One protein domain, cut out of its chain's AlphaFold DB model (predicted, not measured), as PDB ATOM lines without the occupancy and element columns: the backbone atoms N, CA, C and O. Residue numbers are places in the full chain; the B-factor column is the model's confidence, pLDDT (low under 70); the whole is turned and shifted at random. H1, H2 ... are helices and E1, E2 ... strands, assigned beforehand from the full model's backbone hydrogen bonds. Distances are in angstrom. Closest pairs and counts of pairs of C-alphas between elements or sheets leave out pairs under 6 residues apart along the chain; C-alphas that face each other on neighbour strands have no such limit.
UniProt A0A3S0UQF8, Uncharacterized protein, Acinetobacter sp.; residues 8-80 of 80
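This is residues 8 to 80 of the 80 residues of an uncharacterized protein of Acinetobacter sp. (UniProt A0A3S0UQF8). A short helix, H1, sets across the start of a long helix, H2, a small two-stranded hairpin of E1 and E2 folds back near the far end of H2, and a second long helix, H3, leads away as an arm whose residues 63 to 78 stand free. The parts are loosely strung out with few contacts between them, and the H3 arm makes much of the length. The printed part has 73 residues, with three named helices and two named strands in the order H1, H2, E1, E2, H3; the sheet, of order E1 - E2, is antiparallel, and the class is mostly helix. The whole is extended, with a radius of gyration of the C-alphas of 19.1 A and spans of 61 by 24 by 19 A.

H1 covers residues 8 to 17, beginning at C-alpha 8 at (229.133, 241.008, 202.603), and measures 14.2 A from first to last C-alpha. H2, the longest helix by residues, covers residues 21 to 41 and measures 30.1 A, ending at C-alpha 41 at (210.981, 217.790, 188.677). E1 is residues 47 to 49, 6.6 A long, and E2 is residues 53 to 55, 6.7 A long. H3 covers residues 59 to 78 and measures 28.7 A, ending at C-alpha 78 at (184.644, 223.171, 176.048).

H1 and H2 touch, with the C-alphas of Ala 14 and Pro 21 the closest at 5.1 A. Their lines are about perpendicular, at 76 degrees, and H2 touches H1 with residues 21 to 25 alone. The closest C-alphas of H2 and E1 are those of Thr 35 and Val 47, 6.7 A apart. H2 and E2 are apart, but only just, their closest C-alphas being 8.2 A from each other. E1 and E2 form an antiparallel hairpin, with 158 degrees between their directions. C-alphas 48 and 54 face each other at 4.4 A; N 47 and O 55, at 2.8 A, and N 49 and O 53, at 2.9 A, are within hydrogen-bond range. H3 touches no helix, and H3 and E1 are apart. In H1, H2 and H3 every O i to N i+4 pair is within hydrogen-bond range.

The two C-alphas farthest apart are those of Lys 18 and Ser 80, at 61.8 A. Residues 29 to 34, which belong to H2, and residues 63 to 80, of which 63 to 78 belong to H3, stand free; the body without them spans 40 by 19 by 16 A. The printed part has no cut, and the four links between the named elements are tight. The mean pLDDT of the printed part is 84.4, and residues 79 to 80 are under 70.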
ATOM      1  N   ALA A   8     228.392 241.260 201.372       87.94
ATOM      2  CA  ALA A   8     229.133 241.008 202.603       87.94
ATOM      3  C   ALA A   8     229.222 239.515 202.985       87.94
ATOM      4  O   ALA A   8     230.250 239.081 203.490       87.94
ATOM      5  N   LEU A   9     228.184 238.707 202.724       88.56
ATOM      6  CA  LEU A   9     228.220 237.267 203.021       88.56
ATOM      7  C   LEU A   9     229.157 236.519 202.073       88.56
ATOM      8  O   LEU A   9     229.881 235.631 202.510       88.56
ATOM      9  N   PHE A  10     229.163 236.867 200.784       89.69
ATOM     10  CA  PHE A  10     230.082 236.229 199.839       89.69
ATOM     11  C   PHE A  10     231.527 236.636 200.083       89.69
ATOM     12  O   PHE A  10     232.406 235.792 199.958       89.69
ATOM     13  N   GLU A  11     231.767 237.888 200.470       91.12
ATOM     14  CA  GLU A  11     233.092 238.366 200.866       91.12
ATOM     15  C   GLU A  11     233.599 237.651 202.127       91.12
ATOM     16  O   GLU A  11     234.722 237.152 202.128       91.12
ATOM     17  N   ASP A  12     232.768 237.503 203.163       93.69
ATOM     18  CA  ASP A  12     233.137 236.778 204.387       93.69
ATOM     19  C   ASP A  12     233.453 235.295 204.115       93.69
ATOM     20  O   ASP A  12     234.475 234.765 204.561       93.69
ATOM     21  N   VAL A  13     232.617 234.619 203.322       91.38
ATOM     22  CA  VAL A  13     232.857 233.219 202.940       91.38
ATOM     23  C   VAL A  13     234.114 233.094 202.083       91.38
ATOM     24  O   VAL A  13     234.917 232.192 202.322       91.38
ATOM     25  N   ALA A  14     234.319 234.000 201.125       92.31
ATOM     26  CA  ALA A  14     235.509 234.046 200.280       92.31
ATOM     27  C   ALA A  14     236.795 234.159 201.109       92.31
ATOM     28  O   ALA A  14     237.732 233.389 200.894       92.31
ATOM     29  N   LEU A  15     236.813 235.038 202.118       93.69
ATOM     30  CA  LEU A  15     237.944 235.181 203.041       93.69
ATOM     31  C   LEU A  15     238.216 233.891 203.828       93.69
ATOM     32  O   LEU A  15     239.362 233.450 203.908       93.69
ATOM     33  N   LYS A  16     237.171 233.247 204.362       94.44
ATOM     34  CA  LYS A  16     237.294 231.998 205.140       94.44
ATOM     35  C   LYS A  16     237.773 230.812 204.305       94.44
ATOM     36  O   LYS A  16     238.481 229.946 204.808       94.44
ATOM     37  N   THR A  17     237.372 230.764 203.039       91.75
ATOM     38  CA  THR A  17     237.610 229.625 202.139       91.75
ATOM     39  C   THR A  17     238.762 229.849 201.159       91.75
ATOM     40  O   THR A  17     239.133 228.921 200.445       91.75
ATOM     41  N   LYS A  18     239.362 231.048 201.153       93.81
ATOM     42  CA  LYS A  18     240.444 231.462 200.243       93.81
ATOM     43  C   LYS A  18     240.074 231.340 198.758       93.81
ATOM     44  O   LYS A  18     240.936 231.073 197.924       93.81
ATOM     45  N   VAL A  19     238.804 231.551 198.418       92.69
ATOM     46  CA  VAL A  19     238.337 231.656 197.024       92.69
ATOM     47  C   VAL A  19     237.834 233.066 196.737       92.69
ATOM     48  O   VAL A  19     237.656 233.866 197.650       92.69
ATOM     49  N   THR A  20     237.600 233.405 195.468       92.25
ATOM     50  CA  THR A  20     237.075 234.735 195.129       92.25
ATOM     51  C   THR A  20     235.577 234.840 195.454       92.25
ATOM     52  O   THR A  20     234.858 233.847 195.300       92.25
ATOM     53  N   PRO A  21     235.056 236.029 195.820       90.25
ATOM     54  CA  PRO A  21     233.618 236.225 196.038       90.25
ATOM     55  C   PRO A  21     232.762 235.810 194.834       90.25
ATOM     56  O   PRO A  21     231.682 235.250 195.002       90.25
ATOM     57  N   ARG A  22     233.280 236.009 193.613       90.75
ATOM     58  CA  ARG A  22     232.631 235.571 192.372       90.75
ATOM     59  C   ARG A  22     232.478 234.051 192.311       90.75
ATOM     60  O   ARG A  22     231.412 233.558 191.960       90.75
ATOM     61  N   THR A  23     233.517 233.308 192.681       91.69
ATOM     62  CA  THR A  23     233.470 231.840 192.729       91.69
ATOM     63  C   THR A  23     232.446 231.352 193.756       91.69
ATOM     64  O   THR A  23     231.687 230.428 193.474       91.69
ATOM     65  N   VAL A  24     232.373 231.996 194.927       91.94
ATOM     66  CA  VAL A  24     231.356 231.684 195.949       91.94
ATOM     67  C   VAL A  24     229.946 231.903 195.396       91.94
ATOM     68  O   VAL A  24     229.075 231.047 195.560       91.94
ATOM     69  N   GLU A  25     229.723 233.021 194.708       91.31
ATOM     70  CA  GLU A  25     228.449 233.329 194.062       91.31
ATOM     71  C   GLU A  25     228.069 232.293 192.991       91.31
ATOM     72  O   GLU A  25     226.917 231.856 192.937       91.31
ATOM     73  N   GLU A  26     229.014 231.880 192.146       91.88
ATOM     74  CA  GLU A  26     228.780 230.876 191.104       91.88
ATOM     75  C   GLU A  26     228.383 229.525 191.713       91.88
ATOM     76  O   GLU A  26     227.366 228.949 191.320       91.88
ATOM     77  N   ILE A  27     229.104 229.066 192.742       91.25
ATOM     78  CA  ILE A  27     228.764 227.840 193.481       91.25
ATOM     79  C   ILE A  27     227.364 227.953 194.090       91.25
ATOM     80  O   ILE A  27     226.545 227.041 193.948       91.25
ATOM     81  N   PHE A  28     227.058 229.084 194.730       90.31
ATOM     82  CA  PHE A  28     225.750 229.321 195.332       90.31
ATOM     83  C   PHE A  28     224.624 229.243 194.292       90.31
ATOM     84  O   PHE A  28     223.621 228.560 194.515       90.31
ATOM     85  N   LYS A  29     224.809 229.863 193.119       91.25
ATOM     86  CA  LYS A  29     223.854 229.785 192.003       91.25
ATOM     87  C   LYS A  29     223.630 228.348 191.541       91.25
ATOM     88  O   LYS A  29     222.479 227.969 191.323       91.25
ATOM     89  N   VAL A  30     224.688 227.542 191.433       92.62
ATOM     90  CA  VAL A  30     224.571 226.127 191.041       92.62
ATOM     91  C   VAL A  30     223.769 225.333 192.072       92.62
ATOM     92  O   VAL A  30     222.816 224.648 191.699       92.62
ATOM     93  N   VAL A  31     224.084 225.459 193.364       88.94
ATOM     94  CA  VAL A  31     223.387 224.725 194.437       88.94
ATOM     95  C   VAL A  31     221.911 225.118 194.514       88.94
ATOM     96  O   VAL A  31     221.033 224.251 194.592       88.94
ATOM     97  N   CYS A  32     221.609 226.417 194.447       89.00
ATOM     98  CA  CYS A  32     220.232 226.900 194.437       89.00
ATOM     99  C   CYS A  32     219.478 226.450 193.179       89.00
ATOM    100  O   CYS A  32     218.326 226.025 193.278       89.00
ATOM    101  N   GLY A  33     220.125 226.510 192.012       89.88
ATOM    102  CA  GLY A  33     219.557 226.068 190.742       89.88
ATOM    103  C   GLY A  33     219.229 224.576 190.743       89.88
ATOM    104  O   GLY A  33     218.113 224.196 190.388       89.88
ATOM    105  N   PHE A  34     220.158 223.744 191.217       88.31
ATOM    106  CA  PHE A  34     219.941 222.310 191.399       88.31
ATOM    107  C   PHE A  34     218.765 222.045 192.341       88.31
ATOM    108  O   PHE A  34     217.814 221.375 191.954       88.31
ATOM    109  N   THR A  35     218.767 222.657 193.529       86.94
ATOM    110  CA  THR A  35     217.687 222.496 194.517       86.94
ATOM    111  C   THR A  35     216.321 222.859 193.928       86.94
ATOM    112  O   THR A  35     215.353 222.115 194.080       86.94
ATOM    113  N   ALA A  36     216.231 223.984 193.211       86.56
ATOM    114  CA  ALA A  36     214.995 224.417 192.568       86.56
ATOM    115  C   ALA A  36     214.538 223.448 191.466       86.56
ATOM    116  O   ALA A  36     213.341 223.163 191.363       86.56
ATOM    117  N   LYS A  37     215.477 222.933 190.662       87.31
ATOM    118  CA  LYS A  37     215.208 221.936 189.622       87.31
ATOM    119  C   LYS A  37     214.682 220.639 190.236       87.31
ATOM    120  O   LYS A  37     213.617 220.187 189.829       87.31
ATOM    121  N   THR A  38     215.343 220.116 191.267       85.25
ATOM    122  CA  THR A  38     214.923 218.899 191.976       85.25
ATOM    123  C   THR A  38     213.526 219.042 192.573       85.25
ATOM    124  O   THR A  38     212.695 218.168 192.368       85.25
ATOM    125  N   ILE A  39     213.213 220.167 193.230       85.00
ATOM    126  CA  ILE A  39     211.857 220.410 193.757       85.00
ATOM    127  C   ILE A  39     210.829 220.453 192.618       85.00
ATOM    128  O   ILE A  39     209.715 219.959 192.765       85.00
ATOM    129  N   LYS A  40     211.163 221.063 191.478       81.25
ATOM    130  CA  LYS A  40     210.237 221.182 190.345       81.25
ATOM    131  C   LYS A  40     209.987 219.839 189.650       81.25
ATOM    132  O   LYS A  40     208.850 219.576 189.273       81.25
ATOM    133  N   GLU A  41     211.032 219.045 189.439       81.62
ATOM    134  CA  GLU A  41     210.981 217.790 188.677       81.62
ATOM    135  C   GLU A  41     210.543 216.601 189.536       81.62
ATOM    136  O   GLU A  41     209.770 215.770 189.073       81.62
ATOM    137  N   GLY A  42     210.941 216.560 190.808       75.06
ATOM    138  CA  GLY A  42     210.533 215.533 191.769       75.06
ATOM    139  C   GLY A  42     209.133 215.757 192.343       75.06
ATOM    140  O   GLY A  42     208.930 215.542 193.526       75.06
ATOM    141  N   ASN A  43     208.170 216.278 191.574       72.25
ATOM    142  CA  ASN A  43     206.794 216.517 192.046       72.25
ATOM    143  C   ASN A  43     206.688 217.285 193.382       72.25
ATOM    144  O   ASN A  43     205.828 216.989 194.211       72.25
ATOM    145  N   PHE A  44     207.516 218.312 193.588       74.19
ATOM    146  CA  PHE A  44     207.549 219.103 194.824       74.19
ATOM    147  C   PHE A  44     208.048 218.344 196.061       74.19
ATOM    148  O   PHE A  44     207.753 218.746 197.194       74.19
ATOM    149  N   GLU A  45     208.845 217.295 195.848       76.00
ATOM    150  CA  GLU A  45     209.590 216.598 196.890       76.00
ATOM    151  C   GLU A  45     210.445 217.544 197.743       76.00
ATOM    152  O   GLU A  45     210.844 218.645 197.346       76.00
ATOM    153  N   THR A  46     210.699 217.105 198.975       84.25
ATOM    154  CA  THR A  46     211.490 217.870 199.938       84.25
ATOM    155  C   THR A  46     212.973 217.610 199.710       84.25
ATOM    156  O   THR A  46     213.430 216.482 199.860       84.25
ATOM    157  N   VAL A  47     213.741 218.663 199.446       86.94
ATOM    158  CA  VAL A  47     215.206 218.597 199.400       86.94
ATOM    159  C   VAL A  47     215.756 218.902 200.789       86.94
ATOM    160  O   VAL A  47     215.450 219.941 201.375       86.94
ATOM    161  N   MET A  48     216.567 217.999 201.337       88.00
ATOM    162  CA  MET A  48     217.243 218.198 202.617       88.00
ATOM    163  C   MET A  48     218.715 218.512 202.385       88.00
ATOM    164  O   MET A  48     219.424 217.731 201.760       88.00
ATOM    165  N   ILE A  49     219.168 219.637 202.932       84.62
ATOM    166  CA  ILE A  49     220.581 220.000 202.975       84.62
ATOM    167  C   ILE A  49     221.069 219.742 204.410       84.62
ATOM    168  O   ILE A  49     220.570 220.397 205.337       84.62
ATOM    169  N   PRO A  50     221.998 218.789 204.623       86.00
ATOM    170  CA  PRO A  50     222.528 218.473 205.948       86.00
ATOM    171  C   PRO A  50     223.031 219.721 206.676       86.00
ATOM    172  O   PRO A  50     223.648 220.586 206.062       86.00
ATOM    173  N   PHE A  51     222.747 219.817 207.978       88.25
ATOM    174  CA  PHE A  51     223.143 220.936 208.855       88.25
ATOM    175  C   PHE A  51     222.623 222.330 208.457       88.25
ATOM    176  O   PHE A  51     222.919 223.303 209.144       88.25
ATOM    177  N   PHE A  52     221.816 222.434 207.397       85.56
ATOM    178  CA  PHE A  52     221.259 223.699 206.919       85.56
ATOM    179  C   PHE A  52     219.735 223.727 207.027       85.56
ATOM    180  O   PHE A  52     219.173 224.626 207.649       85.56
ATOM    181  N   GLY A  53     219.041 222.731 206.466       88.12
ATOM    182  CA  GLY A  53     217.588 222.661 206.583       88.12
ATOM    183  C   GLY A  53     216.886 221.842 205.507       88.12
ATOM    184  O   GLY A  53     217.503 221.172 204.680       88.12
ATOM    185  N   LYS A  54     215.549 221.898 205.540       89.81
ATOM    186  CA  LYS A  54     214.657 221.210 204.598       89.81
ATOM    187  C   LYS A  54     213.920 222.231 203.736       89.81
ATOM    188  O   LYS A  54     213.281 223.143 204.259       89.81
ATOM    189  N   PHE A  55     213.951 222.030 202.426       87.12
ATOM    190  CA  PHE A  55     213.313 222.869 201.422       87.12
ATOM    191  C   PHE A  55     212.169 222.098 200.787       87.12
ATOM    192  O   PHE A  55     212.375 221.034 200.215       87.12
ATOM    193  N   LYS A  56     210.954 222.633 200.889       86.19
ATOM    194  CA  LYS A  56     209.759 222.041 200.282       86.19
ATOM    195  C   LYS A  56     208.890 223.119 199.668       86.19
ATOM    196  O   LYS A  56     208.823 224.238 200.187       86.19
ATOM    197  N   ALA A  57     208.184 222.784 198.595       83.56
ATOM    198  CA  ALA A  57     207.197 223.707 198.065       83.56
ATOM    199  C   ALA A  57     205.965 223.762 198.990       83.56
ATOM    200  O   ALA A  57     205.552 222.741 199.547       83.56
ATOM    201  N   PRO A  58     205.332 224.933 199.172       84.31
ATOM    202  CA  PRO A  58     204.135 225.029 199.997       84.31
ATOM    203  C   PRO A  58     202.962 224.310 199.317       84.31
ATOM    204  O   PRO A  58     202.462 224.788 198.298       84.31
ATOM    205  N   ALA A  59     202.484 223.210 199.907       80.31
ATOM    206  CA  ALA A  59     201.441 222.353 199.328       80.31
ATOM    207  C   ALA A  59     200.201 223.135 198.851       80.31
ATOM    208  O   ALA A  59     199.771 222.975 197.713       80.31
ATOM    209  N   LYS A  60     199.692 224.079 199.659       81.50
ATOM    210  CA  LYS A  60     198.549 224.937 199.281       81.50
ATOM    211  C   LYS A  60     198.806 225.757 198.007       81.50
ATOM    212  O   LYS A  60     197.917 225.915 197.177       81.50
ATOM    213  N   ARG A  61     200.023 226.284 197.832       79.81
ATOM    214  CA  ARG A  61     200.382 227.082 196.643       79.81
ATOM    215  C   ARG A  61     200.542 226.209 195.405       79.81
ATOM    216  O   ARG A  61     200.173 226.640 194.315       79.81
ATOM    217  N   VAL A  62     201.080 225.005 195.585       81.06
ATOM    218  CA  VAL A  62     201.199 224.003 194.524       81.06
ATOM    219  C   VAL A  62     199.807 223.586 194.049       81.06
ATOM    220  O   VAL A  62     199.511 223.732 192.865       81.06
ATOM    221  N   GLN A  63     198.919 223.204 194.974       79.06
ATOM    222  CA  GLN A  63     197.545 222.800 194.667       79.06
ATOM    223  C   GLN A  63     196.774 223.890 193.915       79.06
ATOM    224  O   GLN A  63     196.193 223.626 192.865       79.06
ATOM    225  N   ASN A  64     196.827 225.138 194.395       81.31
ATOM    226  CA  ASN A  64     196.148 226.255 193.735       81.31
ATOM    227  C   ASN A  64     196.638 226.462 192.294       81.31
ATOM    228  O   ASN A  64     195.851 226.801 191.410       81.31
ATOM    229  N   ARG A  65     197.936 226.255 192.039       79.81
ATOM    230  CA  ARG A  65     198.510 226.390 190.696       79.81
ATOM    231  C   ARG A  65     198.082 225.246 189.771       79.81
ATOM    232  O   ARG A  65     197.814 225.516 188.602       79.81
ATOM    233  N   PHE A  66     197.992 224.015 190.276       78.62
ATOM    234  CA  PHE A  66     197.452 222.881 189.517       78.62
ATOM    235  C   PHE A  66     195.974 223.072 189.178       78.62
ATOM    236  O   PHE A  66     195.617 223.011 188.004       78.62
ATOM    237  N   ASN A  67     195.139 223.401 190.168       79.31
ATOM    238  CA  ASN A  67     193.703 223.612 189.963       79.31
ATOM    239  C   ASN A  67     193.438 224.715 188.925       79.31
ATOM    240  O   ASN A  67     192.626 224.535 188.023       79.31
ATOM    241  N   LYS A  68     194.183 225.830 188.991       79.88
ATOM    242  CA  LYS A  68     194.076 226.915 188.003       79.88
ATOM    243  C   LYS A  68     194.437 226.457 186.584       79.88
ATOM    244  O   LYS A  68     193.792 226.879 185.632       79.88
ATOM    245  N   ARG A  69     195.461 225.611 186.431       77.00
ATOM    246  CA  ARG A  69     195.859 225.057 185.124       77.00
ATOM    247  C   ARG A  69     194.795 224.134 184.542       77.00
ATOM    248  O   ARG A  69     194.488 224.256 183.361       77.00
ATOM    249  N   ASN A  70     194.241 223.249 185.366       74.12
ATOM    250  CA  ASN A  70     193.217 222.301 184.934       74.12
ATOM    251  C   ASN A  70     191.941 223.028 184.497       74.12
ATOM    252  O   ASN A  70     191.415 222.731 183.433       74.12
ATOM    253  N   HIS A  71     191.530 224.058 185.243       76.69
ATOM    254  CA  HIS A  71     190.369 224.872 184.891       76.69
ATOM    255  C   HIS A  71     190.527 225.584 183.535       76.69
ATOM    256  O   HIS A  71     189.605 225.603 182.728       76.69
ATOM    257  N   ILE A  72     191.721 226.115 183.235       78.38
ATOM    258  CA  ILE A  72     192.006 226.713 181.918       78.38
ATOM    259  C   ILE A  72     191.926 225.656 180.805       78.38
ATOM    260  O   ILE A  72     191.367 225.923 179.744       78.38
ATOM    261  N   HIS A  73     192.462 224.455 181.037       70.94
ATOM    262  CA  HIS A  73     192.391 223.363 180.061       70.94
ATOM    263  C   HIS A  73     190.957 222.883 179.798       70.94
ATOM    264  O   HIS A  73     190.638 222.566 178.652       70.94
ATOM    265  N   GLU A  74     190.104 222.837 180.822       75.94
ATOM    266  CA  GLU A  74     188.677 222.528 180.672       75.94
ATOM    267  C   GLU A  74     187.968 223.582 179.819       75.94
ATOM    268  O   GLU A  74     187.316 223.224 178.845       75.94
ATOM    269  N   ILE A  75     188.182 224.873 180.101       77.12
ATOM    270  CA  ILE A  75     187.599 225.971 179.314       77.12
ATOM    271  C   ILE A  75     187.995 225.869 177.836       77.12
ATOM    272  O   ILE A  75     187.148 226.033 176.963       77.12
ATOM    273  N   ILE A  76     189.267 225.594 177.531       78.06
ATOM    274  CA  ILE A  76     189.730 225.465 176.140       78.06
ATOM    275  C   ILE A  76     189.050 224.278 175.443       78.06
ATOM    276  O   ILE A  76     188.599 224.421 174.308       78.06
ATOM    277  N   ARG A  77     188.929 223.128 176.121       74.62
ATOM    278  CA  ARG A  77     188.257 221.940 175.567       74.62
ATOM    279  C   ARG A  77     186.762 222.140 175.344       74.62
ATOM    280  O   ARG A  77     186.243 221.583 174.394       74.62
ATOM    281  N   SER A  78     186.080 222.898 176.198       72.12
ATOM    282  CA  SER A  78     184.644 223.171 176.048       72.12
ATOM    283  C   SER A  78     184.319 224.179 174.940       72.12
ATOM    284  O   SER A  78     183.159 224.290 174.561       72.12
ATOM    285  N   ASN A  79     185.316 224.922 174.445       66.31
ATOM    286  CA  ASN A  79     185.176 225.899 173.358       66.31
ATOM    287  C   ASN A  79     185.765 225.408 172.017       66.31
ATOM    288  O   ASN A  79     185.830 226.193 171.071       66.31
ATOM    289  N   SER A  80     186.236 224.156 171.955       59.53
ATOM    290  CA  SER A  80     186.703 223.477 170.732       59.53
ATOM    291  C   SER A  80     185.661 222.464 170.276       59.53
ATOM    292  O   SER A  80     185.530 222.284 169.049       59.53
TER     293      SER A  80